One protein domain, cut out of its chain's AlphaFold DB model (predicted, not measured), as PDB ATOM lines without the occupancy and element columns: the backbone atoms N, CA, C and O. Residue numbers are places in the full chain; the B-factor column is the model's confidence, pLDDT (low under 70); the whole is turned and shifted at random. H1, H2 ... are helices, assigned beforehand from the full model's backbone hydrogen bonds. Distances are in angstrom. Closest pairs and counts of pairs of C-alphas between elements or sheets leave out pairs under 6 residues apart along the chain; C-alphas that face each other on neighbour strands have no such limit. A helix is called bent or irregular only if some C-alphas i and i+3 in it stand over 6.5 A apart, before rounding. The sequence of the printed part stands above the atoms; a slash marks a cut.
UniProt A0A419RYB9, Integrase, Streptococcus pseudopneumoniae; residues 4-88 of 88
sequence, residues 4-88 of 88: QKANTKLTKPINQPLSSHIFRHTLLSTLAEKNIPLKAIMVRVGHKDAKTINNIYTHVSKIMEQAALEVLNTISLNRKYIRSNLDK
ATOM      1  N   GLN A   4      26.256  67.126  43.006       76.38
ATOM      2  CA  GLN A   4      25.940  67.408  44.406       76.38
ATOM      3  C   GLN A   4      25.310  68.796  44.623       76.38
ATOM      4  O   GLN A   4      24.365  68.917  45.392       76.38
ATOM      5  N   LYS A   5      25.752  69.835  43.896       80.25
ATOM      6  CA  LYS A   5      25.164  71.189  43.980       80.25
ATOM      7  C   LYS A   5      23.771  71.274  43.351       80.25
ATOM      8  O   LYS A   5      23.007  72.177  43.674       80.25
ATOM      9  N   ALA A   6      23.454  70.386  42.410       81.31
ATOM     10  CA  ALA A   6      22.103  70.283  41.861       81.31
ATOM     11  C   ALA A   6      21.173  69.543  42.836       81.31
ATOM     12  O   ALA A   6      20.026  69.941  43.009       81.31
ATOM     13  N   ASN A   7      21.694  68.530  43.535       84.06
ATOM     14  CA  ASN A   7      20.958  67.751  44.529       84.06
ATOM     15  C   ASN A   7      20.449  68.596  45.708       84.06
ATOM     16  O   ASN A   7      19.332  68.400  46.171       84.06
ATOM     17  N   THR A   8      21.233  69.585  46.152       83.50
ATOM     18  CA  THR A   8      20.840  70.498  47.241       83.50
ATOM     19  C   THR A   8      19.678  71.424  46.881       83.50
ATOM     20  O   THR A   8      19.125  72.067  47.764       83.50
ATOM     21  N   LYS A   9      19.317  71.532  45.595       86.12
ATOM     22  CA  LYS A   9      18.172  72.331  45.129       86.12
ATOM     23  C   LYS A   9      16.871  71.530  45.055       86.12
ATOM     24  O   LYS A   9      15.829  72.102  44.747       86.12
ATOM     25  N   LEU A  10      16.921  70.218  45.281       85.75
ATOM     26  CA  LEU A  10      15.735  69.369  45.281       85.75
ATOM     27  C   LEU A  10      14.967  69.538  46.594       85.75
ATOM     28  O   LEU A  10      15.563  69.627  47.663       85.75
ATOM     29  N   THR A  11      13.636  69.500  46.520       87.12
ATOM     30  CA  THR A  11      12.756  69.472  47.705       87.12
ATOM     31  C   THR A  11      12.999  68.240  48.579       87.12
ATOM     32  O   THR A  11      12.752  68.273  49.782       87.12
ATOM     33  N   LYS A  12      13.505  67.156  47.978       88.75
ATOM     34  CA  LYS A  12      13.979  65.943  48.650       88.75
ATOM     35  C   LYS A  12      15.374  65.585  48.117       88.75
ATOM     36  O   LYS A  12      15.465  65.051  47.010       88.75
ATOM     37  N   PRO A  13      16.455  65.895  48.851       85.44
ATOM     38  CA  PRO A  13      17.810  65.579  48.418       85.44
ATOM     39  C   PRO A  13      18.079  64.069  48.461       85.44
ATOM     40  O   PRO A  13      17.639  63.354  49.360       85.44
ATOM     41  N   ILE A  14      18.831  63.583  47.477       86.19
ATOM     42  CA  ILE A  14      19.215  62.177  47.352       86.19
ATOM     43  C   ILE A  14      20.456  61.930  48.211       86.19
ATOM     44  O   ILE A  14      21.516  62.493  47.942       86.19
ATOM     45  N   ASN A  15      20.346  61.065  49.220       81.38
ATOM     46  CA  ASN A  15      21.430  60.778  50.168       81.38
ATOM     47  C   ASN A  15      22.388  59.674  49.670       81.38
ATOM     48  O   ASN A  15      22.797  58.794  50.419       81.38
ATOM     49  N   GLN A  16      22.694  59.682  48.370       80.50
ATOM     50  CA  GLN A  16      23.497  58.667  47.681       80.50
ATOM     51  C   GLN A  16      24.634  59.355  46.916       80.50
ATOM     52  O   GLN A  16      24.446  60.484  46.452       80.50
ATOM     53  N   PRO A  17      25.793  58.703  46.717       79.94
ATOM     54  CA  PRO A  17      26.869  59.266  45.911       79.94
ATOM     55  C   PRO A  17      26.437  59.385  44.441       79.94
ATOM     56  O   PRO A  17      26.528  58.438  43.666       79.94
ATOM     57  N   LEU A  18      25.955  60.569  44.049       80.56
ATOM     58  CA  LEU A  18      25.495  60.841  42.689       80.56
ATOM     59  C   LEU A  18      26.674  60.875  41.713       80.56
ATOM     60  O   LEU A  18      27.565  61.721  41.815       80.56
ATOM     61  N   SER A  19      26.630  59.992  40.720       84.25
ATOM     62  CA  SER A  19      27.563  59.964  39.596       84.25
ATOM     63  C   SER A  19      26.804  59.927  38.271       84.25
ATOM     64  O   SER A  19      25.648  59.504  38.210       84.25
ATOM     65  N   SER A  20      27.472  60.318  37.183       82.44
ATOM     66  CA  SER A  20      26.937  60.169  35.821       82.44
ATOM     67  C   SER A  20      26.570  58.718  35.492       82.44
ATOM     68  O   SER A  20      25.650  58.476  34.712       82.44
ATOM     69  N   HIS A  21      27.248  57.751  36.119       81.38
ATOM     70  CA  HIS A  21      26.995  56.332  35.914       81.38
ATOM     71  C   HIS A  21      25.614  55.905  36.429       81.38
ATOM     72  O   HIS A  21      24.921  55.172  35.728       81.38
ATOM     73  N   ILE A  22      25.172  56.415  37.587       83.62
ATOM     74  CA  ILE A  22      23.850  56.097  38.159       83.62
ATOM     75  C   ILE A  22      22.737  56.557  37.219       83.62
ATOM     76  O   ILE A  22      21.859  55.771  36.882       83.62
ATOM     77  N   PHE A  23      22.815  57.790  36.711       84.62
ATOM     78  CA  PHE A  23      21.819  58.299  35.763       84.62
ATOM     79  C   PHE A  23      21.783  57.490  34.467       84.62
ATOM     80  O   PHE A  23      20.707  57.254  33.919       84.62
ATOM     81  N   ARG A  24      22.946  57.032  33.985       81.50
ATOM     82  CA  ARG A  24      23.024  56.171  32.804       81.50
ATOM     83  C   ARG A  24      22.364  54.814  33.055       81.50
ATOM     84  O   ARG A  24      21.608  54.370  32.200       81.50
ATOM     85  N   HIS A  25      22.590  54.191  34.212       83.62
ATOM     86  CA  HIS A  25      21.894  52.956  34.600       83.62
ATOM     87  C   HIS A  25      20.386  53.162  34.689       83.62
ATOM     88  O   HIS A  25      19.648  52.406  34.072       83.62
ATOM     89  N   THR A  26      19.925  54.212  35.373       86.19
ATOM     90  CA  THR A  26      18.493  54.520  35.482       86.19
ATOM     91  C   THR A  26      17.856  54.707  34.108       86.19
ATOM     92  O   THR A  26      16.840  54.084  33.821       86.19
ATOM     93  N   LEU A  27      18.479  55.501  33.230       86.19
ATOM     94  CA  LEU A  27      17.995  55.708  31.865       86.19
ATOM     95  C   LEU A  27      17.866  54.379  31.111       86.19
ATOM     96  O   LEU A  27      16.838  54.114  30.497       86.19
ATOM     97  N   LEU A  28      18.906  53.549  31.153       84.88
ATOM     98  CA  LEU A  28      18.933  52.271  30.450       84.88
ATOM     99  C   LEU A  28      17.887  51.290  30.991       84.88
ATOM    100  O   LEU A  28      17.176  50.688  30.190       84.88
ATOM    101  N   SER A  29      17.757  51.168  32.313       83.06
ATOM    102  CA  SER A  29      16.741  50.325  32.953       83.06
ATOM    103  C   SER A  29      15.334  50.760  32.567       83.06
ATOM    104  O   SER A  29      14.549  49.930  32.124       83.06
ATOM    105  N   THR A  30      15.034  52.061  32.602       85.88
ATOM    106  CA  THR A  30      13.717  52.571  32.194       85.88
ATOM    107  C   THR A  30      13.418  52.321  30.713       85.88
ATOM    108  O   THR A  30      12.280  52.030  30.353       85.88
ATOM    109  N   LEU A  31      14.413  52.437  29.826       85.25
ATOM    110  CA  LEU A  31      14.222  52.134  28.402       85.25
ATOM    111  C   LEU A  31      13.998  50.633  28.169       85.25
ATOM    112  O   LEU A  31      13.160  50.266  27.345       85.25
ATOM    113  N   ALA A  32      14.712  49.779  28.905       82.00
ATOM    114  CA  ALA A  32      14.543  48.332  28.846       82.00
ATOM    115  C   ALA A  32      13.163  47.901  29.369       82.00
ATOM    116  O   ALA A  32      12.477  47.135  28.701       82.00
ATOM    117  N   GLU A  33      12.707  48.456  30.496       81.06
ATOM    118  CA  GLU A  33      11.360  48.228  31.048       81.06
ATOM    119  C   GLU A  33      10.239  48.635  30.080       81.06
ATOM    120  O   GLU A  33       9.154  48.061  30.094       81.06
ATOM    121  N   LYS A  34      10.494  49.612  29.204       84.50
ATOM    122  CA  LYS A  34       9.558  50.036  28.154       84.50
ATOM    123  C   LYS A  34       9.603  49.158  26.895       84.50
ATOM    124  O   LYS A  34       9.071  49.571  25.866       84.50
ATOM    125  N   ASN A  35      10.222  47.974  26.950       77.81
ATOM    126  CA  ASN A  35      10.378  47.047  25.822       77.81
ATOM    127  C   ASN A  35      11.081  47.656  24.591       77.81
ATOM    128  O   ASN A  35      10.860  47.221  23.459       77.81
ATOM    129  N   ILE A  36      11.941  48.663  24.771       82.62
ATOM    130  CA  ILE A  36      12.666  49.253  23.641       82.62
ATOM    131  C   ILE A  36      13.792  48.298  23.218       82.62
ATOM    132  O   ILE A  36      14.598  47.904  24.063       82.62
ATOM    133  N   PRO A  37      13.919  47.958  21.919       80.50
ATOM    134  CA  PRO A  37      14.935  47.024  21.454       80.50
ATOM    135  C   PRO A  37      16.356  47.452  21.835       80.50
ATOM    136  O   PRO A  37      16.769  48.585  21.570       80.50
ATOM    137  N   LEU A  38      17.139  46.502  22.353       77.12
ATOM    138  CA  LEU A  38      18.541  46.675  22.751       77.12
ATOM    139  C   LEU A  38      19.369  47.445  21.709       77.12
ATOM    140  O   LEU A  38      20.109  48.371  22.033       77.12
ATOM    141  N   LYS A  39      19.205  47.086  20.432       80.88
ATOM    142  CA  LYS A  39      19.904  47.710  19.305       80.88
ATOM    143  C   LYS A  39      19.599  49.207  19.187       80.88
ATOM    144  O   LYS A  39      20.514  49.988  18.948       80.88
ATOM    145  N   ALA A  40      18.349  49.613  19.405       83.25
ATOM    146  CA  ALA A  40      17.947  51.016  19.368       83.25
ATOM    147  C   ALA A  40      18.535  51.805  20.550       83.25
ATOM    148  O   ALA A  40      19.035  52.916  20.370       83.25
ATOM    149  N   ILE A  41      18.553  51.205  21.744       82.56
ATOM    150  CA  ILE A  41      19.149  51.813  22.941       82.56
ATOM    151  C   ILE A  41      20.665  51.993  22.756       82.56
ATOM    152  O   ILE A  41      21.193  53.077  23.006       82.56
ATOM    153  N   MET A  42      21.370  50.971  22.262       81.19
ATOM    154  CA  MET A  42      22.822  51.026  22.040       81.19
ATOM    155  C   MET A  42      23.228  52.105  21.030       81.19
ATOM    156  O   MET A  42      24.205  52.813  21.265       81.19
ATOM    157  N   VAL A  43      22.461  52.281  19.948       84.94
ATOM    158  CA  VAL A  43      22.692  53.361  18.971       84.94
ATOM    159  C   VAL A  43      22.523  54.737  19.622       84.94
ATOM    160  O   VAL A  43      23.272  55.662  19.318       84.94
ATOM    161  N   ARG A  44      21.576  54.882  20.558       83.31
ATOM    162  CA  ARG A  44      21.272  56.166  21.205       83.31
ATOM    163  C   ARG A  44      22.255  56.563  22.309       83.31
ATOM    164  O   ARG A  44      22.503  57.761  22.475       83.31
ATOM    165  N   VAL A  45      22.753  55.594  23.081       78.31
ATOM    166  CA  VAL A  45      23.633  55.808  24.253       78.31
ATOM    167  C   VAL A  45      25.119  55.680  23.887       78.31
ATOM    168  O   VAL A  45      25.972  56.263  24.558       78.31
ATOM    169  N   GLY A  46      25.423  55.000  22.779       75.38
ATOM    170  CA  GLY A  46      26.770  54.771  22.268       75.38
ATOM    171  C   GLY A  46      27.369  53.440  22.732       75.38
ATOM    172  O   GLY A  46      27.042  52.904  23.790       75.38
ATOM    173  N   HIS A  47      28.301  52.900  21.940       72.56
ATOM    174  CA  HIS A  47      28.872  51.562  22.150       72.56
ATOM    175  C   HIS A  47      29.775  51.422  23.389       72.56
ATOM    176  O   HIS A  47      30.117  50.301  23.764       72.56
ATOM    177  N   LYS A  48      30.149  52.526  24.052       69.44
ATOM    178  CA  LYS A  48      31.023  52.505  25.242       69.44
ATOM    179  C   LYS A  48      30.396  51.798  26.450       69.44
ATOM    180  O   LYS A  48      31.124  51.376  27.341       69.44
ATOM    181  N   ASP A  49      29.075  51.634  26.466       68.94
ATOM    182  CA  ASP A  49      28.329  51.117  27.620       68.94
ATOM    183  C   ASP A  49      27.695  49.744  27.380       68.94
ATOM    184  O   ASP A  49      26.871  49.294  28.176       68.94
ATOM    185  N   ALA A  50      28.104  49.040  26.319       71.56
ATOM    186  CA  ALA A  50      27.535  47.746  25.934       71.56
ATOM    187  C   ALA A  50      27.495  46.726  27.090       71.56
ATOM    188  O   ALA A  50      26.518  45.997  27.232       71.56
ATOM    189  N   LYS A  51      28.507  46.720  27.970       75.06
ATOM    190  CA  LYS A  51      28.560  45.832  29.147       75.06
ATOM    191  C   LYS A  51      27.438  46.115  30.154       75.06
ATOM    192  O   LYS A  51      26.794  45.192  30.641       75.06
ATOM    193  N   THR A  52      27.190  47.389  30.453       72.69
ATOM    194  CA  THR A  52      26.118  47.821  31.361       72.69
ATOM    195  C   THR A  52      24.748  47.518  30.773       72.69
ATOM    196  O   THR A  52      23.883  46.981  31.463       72.69
ATOM    197  N   ILE A  53      24.579  47.814  29.484       75.19
ATOM    198  CA  ILE A  53      23.338  47.569  28.755       75.19
ATOM    199  C   ILE A  53      23.026  46.064  28.742       75.19
ATOM    200  O   ILE A  53      21.909  45.681  29.078       75.19
ATOM    201  N   ASN A  54      24.012  45.207  28.452       76.75
ATOM    202  CA  ASN A  54      23.832  43.754  28.468       76.75
ATOM    203  C   ASN A  54      23.405  43.230  29.843       76.75
ATOM    204  O   ASN A  54      22.497  42.406  29.913       76.75
ATOM    205  N   ASN A  55      24.009  43.712  30.932       76.75
ATOM    206  CA  ASN A  55      23.639  43.259  32.276       76.75
ATOM    207  C   ASN A  55      22.187  43.624  32.620       76.75
ATOM    208  O   ASN A  55      21.433  42.756  33.050       76.75
ATOM    209  N   ILE A  56      21.771  44.872  32.375       73.56
ATOM    210  CA  ILE A  56      20.391  45.329  32.615       73.56
ATOM    211  C   ILE A  56      19.405  44.515  31.769       73.56
ATOM    212  O   ILE A  56      18.425  43.974  32.282       73.56
ATOM    213  N   TYR A  57      19.690  44.376  30.473       70.19
ATOM    214  CA  TYR A  57      18.787  43.707  29.543       70.19
ATOM    215  C   TYR A  57      18.705  42.198  29.785       70.19
ATOM    216  O   TYR A  57      17.647  41.618  29.586       70.19
ATOM    217  N   THR A  58      19.768  41.556  30.280       76.56
ATOM    218  CA  THR A  58      19.720  40.134  30.666       76.56
ATOM    219  C   THR A  58      18.695  39.894  31.777       76.56
ATOM    220  O   THR A  58      18.006  38.876  31.771       76.56
ATOM    221  N   HIS A  59      18.550  40.831  32.719       72.56
ATOM    222  CA  HIS A  59      17.535  40.728  33.769       72.56
ATOM    223  C   HIS A  59      16.124  41.022  33.245       72.56
ATOM    224  O   HIS A  59      15.205  40.261  33.538       72.56
ATOM    225  N   VAL A  60      15.953  42.065  32.430       68.31
ATOM    226  CA  VAL A  60      14.644  42.424  31.856       68.31
ATOM    227  C   VAL A  60      14.148  41.362  30.869       68.31
ATOM    228  O   VAL A  60      12.980  40.989  30.901       68.31
ATOM    229  N   SER A  61      15.038  40.793  30.052       72.69
ATOM    230  CA  SER A  61      14.707  39.735  29.092       72.69
ATOM    231  C   SER A  61      14.147  38.490  29.772       72.69
ATOM    232  O   SER A  61      13.223  37.894  29.236       72.69
ATOM    233  N   LYS A  62      14.643  38.116  30.959       75.88
ATOM    234  CA  LYS A  62      14.083  36.989  31.726       75.88
ATOM    235  C   LYS A  62      12.642  37.254  32.157       75.88
ATOM    236  O   LYS A  62      11.807  36.363  32.082       75.88
ATOM    237  N   ILE A  63      12.342  38.484  32.573       76.00
ATOM    238  CA  ILE A  63      10.982  38.895  32.950       76.00
ATOM    239  C   ILE A  63      10.066  38.873  31.718       76.00
ATOM    240  O   ILE A  63       8.951  38.363  31.787       76.00
ATOM    241  N   MET A  64      10.547  39.373  30.575       75.25
ATOM    242  CA  MET A  64       9.805  39.342  29.310       75.25
ATOM    243  C   MET A  64       9.556  37.914  28.809       75.25
ATOM    244  O   MET A  64       8.473  37.623  28.311       75.25
ATOM    245  N   GLU A  65      10.541  37.027  28.944       80.50
ATOM    246  CA  GLU A  65      10.422  35.610  28.594       80.50
ATOM    247  C   GLU A  65       9.371  34.923  29.469       80.50
ATOM    248  O   GLU A  65       8.486  34.250  28.946       80.50
ATOM    249  N   GLN A  66       9.392  35.177  30.780       81.81
ATOM    250  CA  GLN A  66       8.374  34.683  31.704       81.81
ATOM    251  C   GLN A  66       6.971  35.158  31.295       81.81
ATOM    252  O   GLN A  66       6.057  34.344  31.177       81.81
ATOM    253  N   ALA A  67       6.819  36.451  30.992       81.06
ATOM    254  CA  ALA A  67       5.548  37.021  30.552       81.06
ATOM    255  C   ALA A  67       5.060  36.394  29.232       81.06
ATOM    256  O   ALA A  67       3.873  36.109  29.073       81.06
ATOM    257  N   ALA A  68       5.966  36.128  28.285       82.38
ATOM    258  CA  ALA A  68       5.631  35.441  27.041       82.38
ATOM    259  C   ALA A  68       5.160  33.998  27.292       82.38
ATOM    260  O   ALA A  68       4.178  33.559  26.692       82.38
ATOM    261  N   LEU A  69       5.816  33.274  28.204       87.44
ATOM    262  CA  LEU A  69       5.410  31.926  28.603       87.44
ATOM    263  C   LEU A  69       4.030  31.918  29.272       87.44
ATOM    264  O   LEU A  69       3.222  31.037  28.978       87.44
ATOM    265  N   GLU A  70       3.718  32.904  30.114       88.75
ATOM    266  CA  GLU A  70       2.395  33.034  30.736       88.75
ATOM    267  C   GLU A  70       1.286  33.270  29.702       88.75
ATOM    268  O   GLU A  70       0.232  32.625  29.756       88.75
ATOM    269  N   VAL A  71       1.537  34.132  28.711       87.00
ATOM    270  CA  VAL A  71       0.610  34.368  27.591       87.00
ATOM    271  C   VAL A  71       0.422  33.100  26.752       87.00
ATOM    272  O   VAL A  71      -0.698  32.729  26.401       87.00
ATOM    273  N   LEU A  72       1.499  32.375  26.448       88.50
ATOM    274  CA  LEU A  72       1.409  31.119  25.700       88.50
ATOM    275  C   LEU A  72       0.644  30.040  26.476       88.50
ATOM    276  O   LEU A  72      -0.176  29.323  25.895       88.50
ATOM    277  N   ASN A  73       0.871  29.939  27.786       90.44
ATOM    278  CA  ASN A  73       0.174  28.987  28.640       90.44
ATOM    279  C   ASN A  73      -1.325  29.305  28.716       90.44
ATOM    280  O   ASN A  73      -2.151  28.415  28.536       90.44
ATOM    281  N   THR A  74      -1.697  30.576  28.885       89.56
ATOM    282  CA  THR A  74      -3.109  30.998  28.872       89.56
ATOM    283  C   THR A  74      -3.790  30.698  27.537       89.56
ATOM    284  O   THR A  74      -4.901  30.167  27.536       89.56
ATOM    285  N   ILE A  75      -3.125  30.924  26.399       88.88
ATOM    286  CA  ILE A  75      -3.655  30.548  25.075       88.88
ATOM    287  C   ILE A  75      -3.843  29.025  24.964       88.88
ATOM    288  O   ILE A  75      -4.863  28.562  24.447       88.88
ATOM    289  N   SER A  76      -2.881  28.237  25.450       87.44
ATOM    290  CA  SER A  76      -2.949  26.770  25.450       87.44
ATOM    291  C   SER A  76      -4.105  26.246  26.312       87.44
ATOM    292  O   SER A  76      -4.904  25.423  25.854       87.44
ATOM    293  N   LEU A  77      -4.249  26.774  27.530       87.06
ATOM    294  CA  LEU A  77      -5.332  26.433  28.452       87.06
ATOM    295  C   LEU A  77      -6.699  26.813  27.879       87.06
ATOM    296  O   LEU A  77      -7.612  25.989  27.898       87.06
ATOM    297  N   ASN A  78      -6.821  28.009  27.294       86.69
ATOM    298  CA  ASN A  78      -8.048  28.449  26.636       86.69
ATOM    299  C   ASN A  78      -8.415  27.532  25.456       86.69
ATOM    300  O   ASN A  78      -9.559  27.100  25.328       86.69
ATOM    301  N   ARG A  79      -7.436  27.142  24.628       85.25
ATOM    302  CA  ARG A  79      -7.650  26.181  23.532       85.25
ATOM    303  C   ARG A  79      -8.144  24.827  24.052       85.25
ATOM    304  O   ARG A  79      -9.060  24.250  23.467       85.25
ATOM    305  N   LYS A  80      -7.548  24.311  25.132       80.94
ATOM    306  CA  LYS A  80      -7.946  23.036  25.749       80.94
ATOM    307  C   LYS A  80      -9.365  23.106  26.317       80.94
ATOM    308  O   LYS A  80     -10.138  22.177  26.104       80.94
ATOM    309  N   TYR A  81      -9.707  24.217  26.971       80.19
ATOM    310  CA  TYR A  81     -11.051  24.479  27.479       80.19
ATOM    311  C   TYR A  81     -12.086  24.460  26.349       80.19
ATOM    312  O   TYR A  81     -13.046  23.698  26.427       80.19
ATOM    313  N   ILE A  82     -11.866  25.213  25.265       80.25
ATOM    314  CA  ILE A  82     -12.794  25.251  24.121       80.25
ATOM    315  C   ILE A  82     -13.008  23.849  23.543       80.25
ATOM    316  O   ILE A  82     -14.142  23.453  23.304       80.25
ATOM    317  N   ARG A  83     -11.935  23.068  23.384       76.88
ATOM    318  CA  ARG A  83     -12.008  21.712  22.828       76.88
ATOM    319  C   ARG A  83     -12.818  20.768  23.723       76.88
ATOM    320  O   ARG A  83     -13.773  20.175  23.250       76.88
ATOM    321  N   SER A  84     -12.563  20.768  25.035       74.94
ATOM    322  CA  SER A  84     -13.334  19.958  25.999       74.94
ATOM    323  C   SER A  84     -14.823  20.313  26.121       74.94
ATOM    324  O   SER A  84     -15.590  19.517  26.658       74.94
ATOM    325  N   ASN A  85     -15.230  21.503  25.668       71.06
ATOM    326  CA  ASN A  85     -16.633  21.928  25.629       71.06
ATOM    327  C   ASN A  85     -17.285  21.711  24.255       71.06
ATOM    328  O   ASN A  85     -18.492  21.876  24.145       71.06
ATOM    329  N   LEU A  86     -16.504  21.365  23.227       66.56
ATOM    330  CA  LEU A  86     -17.004  21.002  21.900       66.56
ATOM    331  C   LEU A  86     -17.269  19.491  21.776       66.56
ATOM    332  O   LEU A  86     -18.052  19.077  20.931       66.56
ATOM    333  N   ASP A  87     -16.610  18.682  22.613       61.00
ATOM    334  CA  ASP A  87     -16.748  17.219  22.675       61.00
ATOM    335  C   ASP A  87     -17.906  16.751  23.606       61.00
ATOM    336  O   ASP A  87     -17.976  15.570  23.953       61.00
ATOM    337  N   LYS A  88     -18.785  17.665  24.049       54.62
ATOM    338  CA  LYS A  88     -20.012  17.402  24.829       54.62
ATOM    339  C   LYS A  88     -21.244  17.752  24.007       54.62
ATOM    340  O   LYS A  88     -22.251  17.031  24.166       54.62
TER     341      LYS A  88
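AT A GLANCE: This is residues 4 to 88 of the 88 residues of the protein "Integrase" of Streptococcus pseudopneumoniae (UniProt A0A419RYB9). A long kinked helix, H4, packs on the short helices H2 and H3 near its start, and residues 65 to 88 stick out as an arm. Away from that arm, a loop leads from the tiny H1 to H2. The 85 printed residues, all-helix in class, hold H1, H2, H3, H4 and no named strand; the whole is extended, radius of gyration of the C-alphas 21.0 A, spanning 73 by 34 by 16 A.

IN THESE COORDINATES: H4, residues 47 to 86, runs 55.1 A from C-alpha (28.872, 51.562, 22.150) to (-17.004, 21.002, 21.900). It has a kink of 46 degrees near residue 54 and is irregular: C-alphas 48 and 51 are 8.1 A apart. H2, residues 20 to 33, spans 20.2 A; H3 is residues 38 to 45, H1 residues 4 to 7.

HOW THE PARTS SIT: H4, with residues 52 to 60 alone, touches H2 at a shallow tilt of 18 degrees, the same way; closest are C-alphas Ser 29 and Ile 56, 6.2 A. With residues 49 to 57 alone it touches H3, a hairpin at 31 degrees; closest are C-alphas Met 42 and Ala 50, 6.9 A. H2 and H3, also a hairpin, only just touch, with 3 pairs of C-alphas within 8 A, closest Leu 31 and Ile 41, 7.4 A. H1 is apart from H2, H3 and H4. Every O i to N i+4 pair is within hydrogen-bond range in H2 and H3, 32 of 36 in H4; H1 is too short for one.

THE WHOLE: C-alphas Lys 5 and Lys 88, the farthest apart, are 72.8 A apart. The printed part has no cut; the link H1 to H2 is long. Residues 48 to 49, 60 and 86 to 88 have pLDDT under 70.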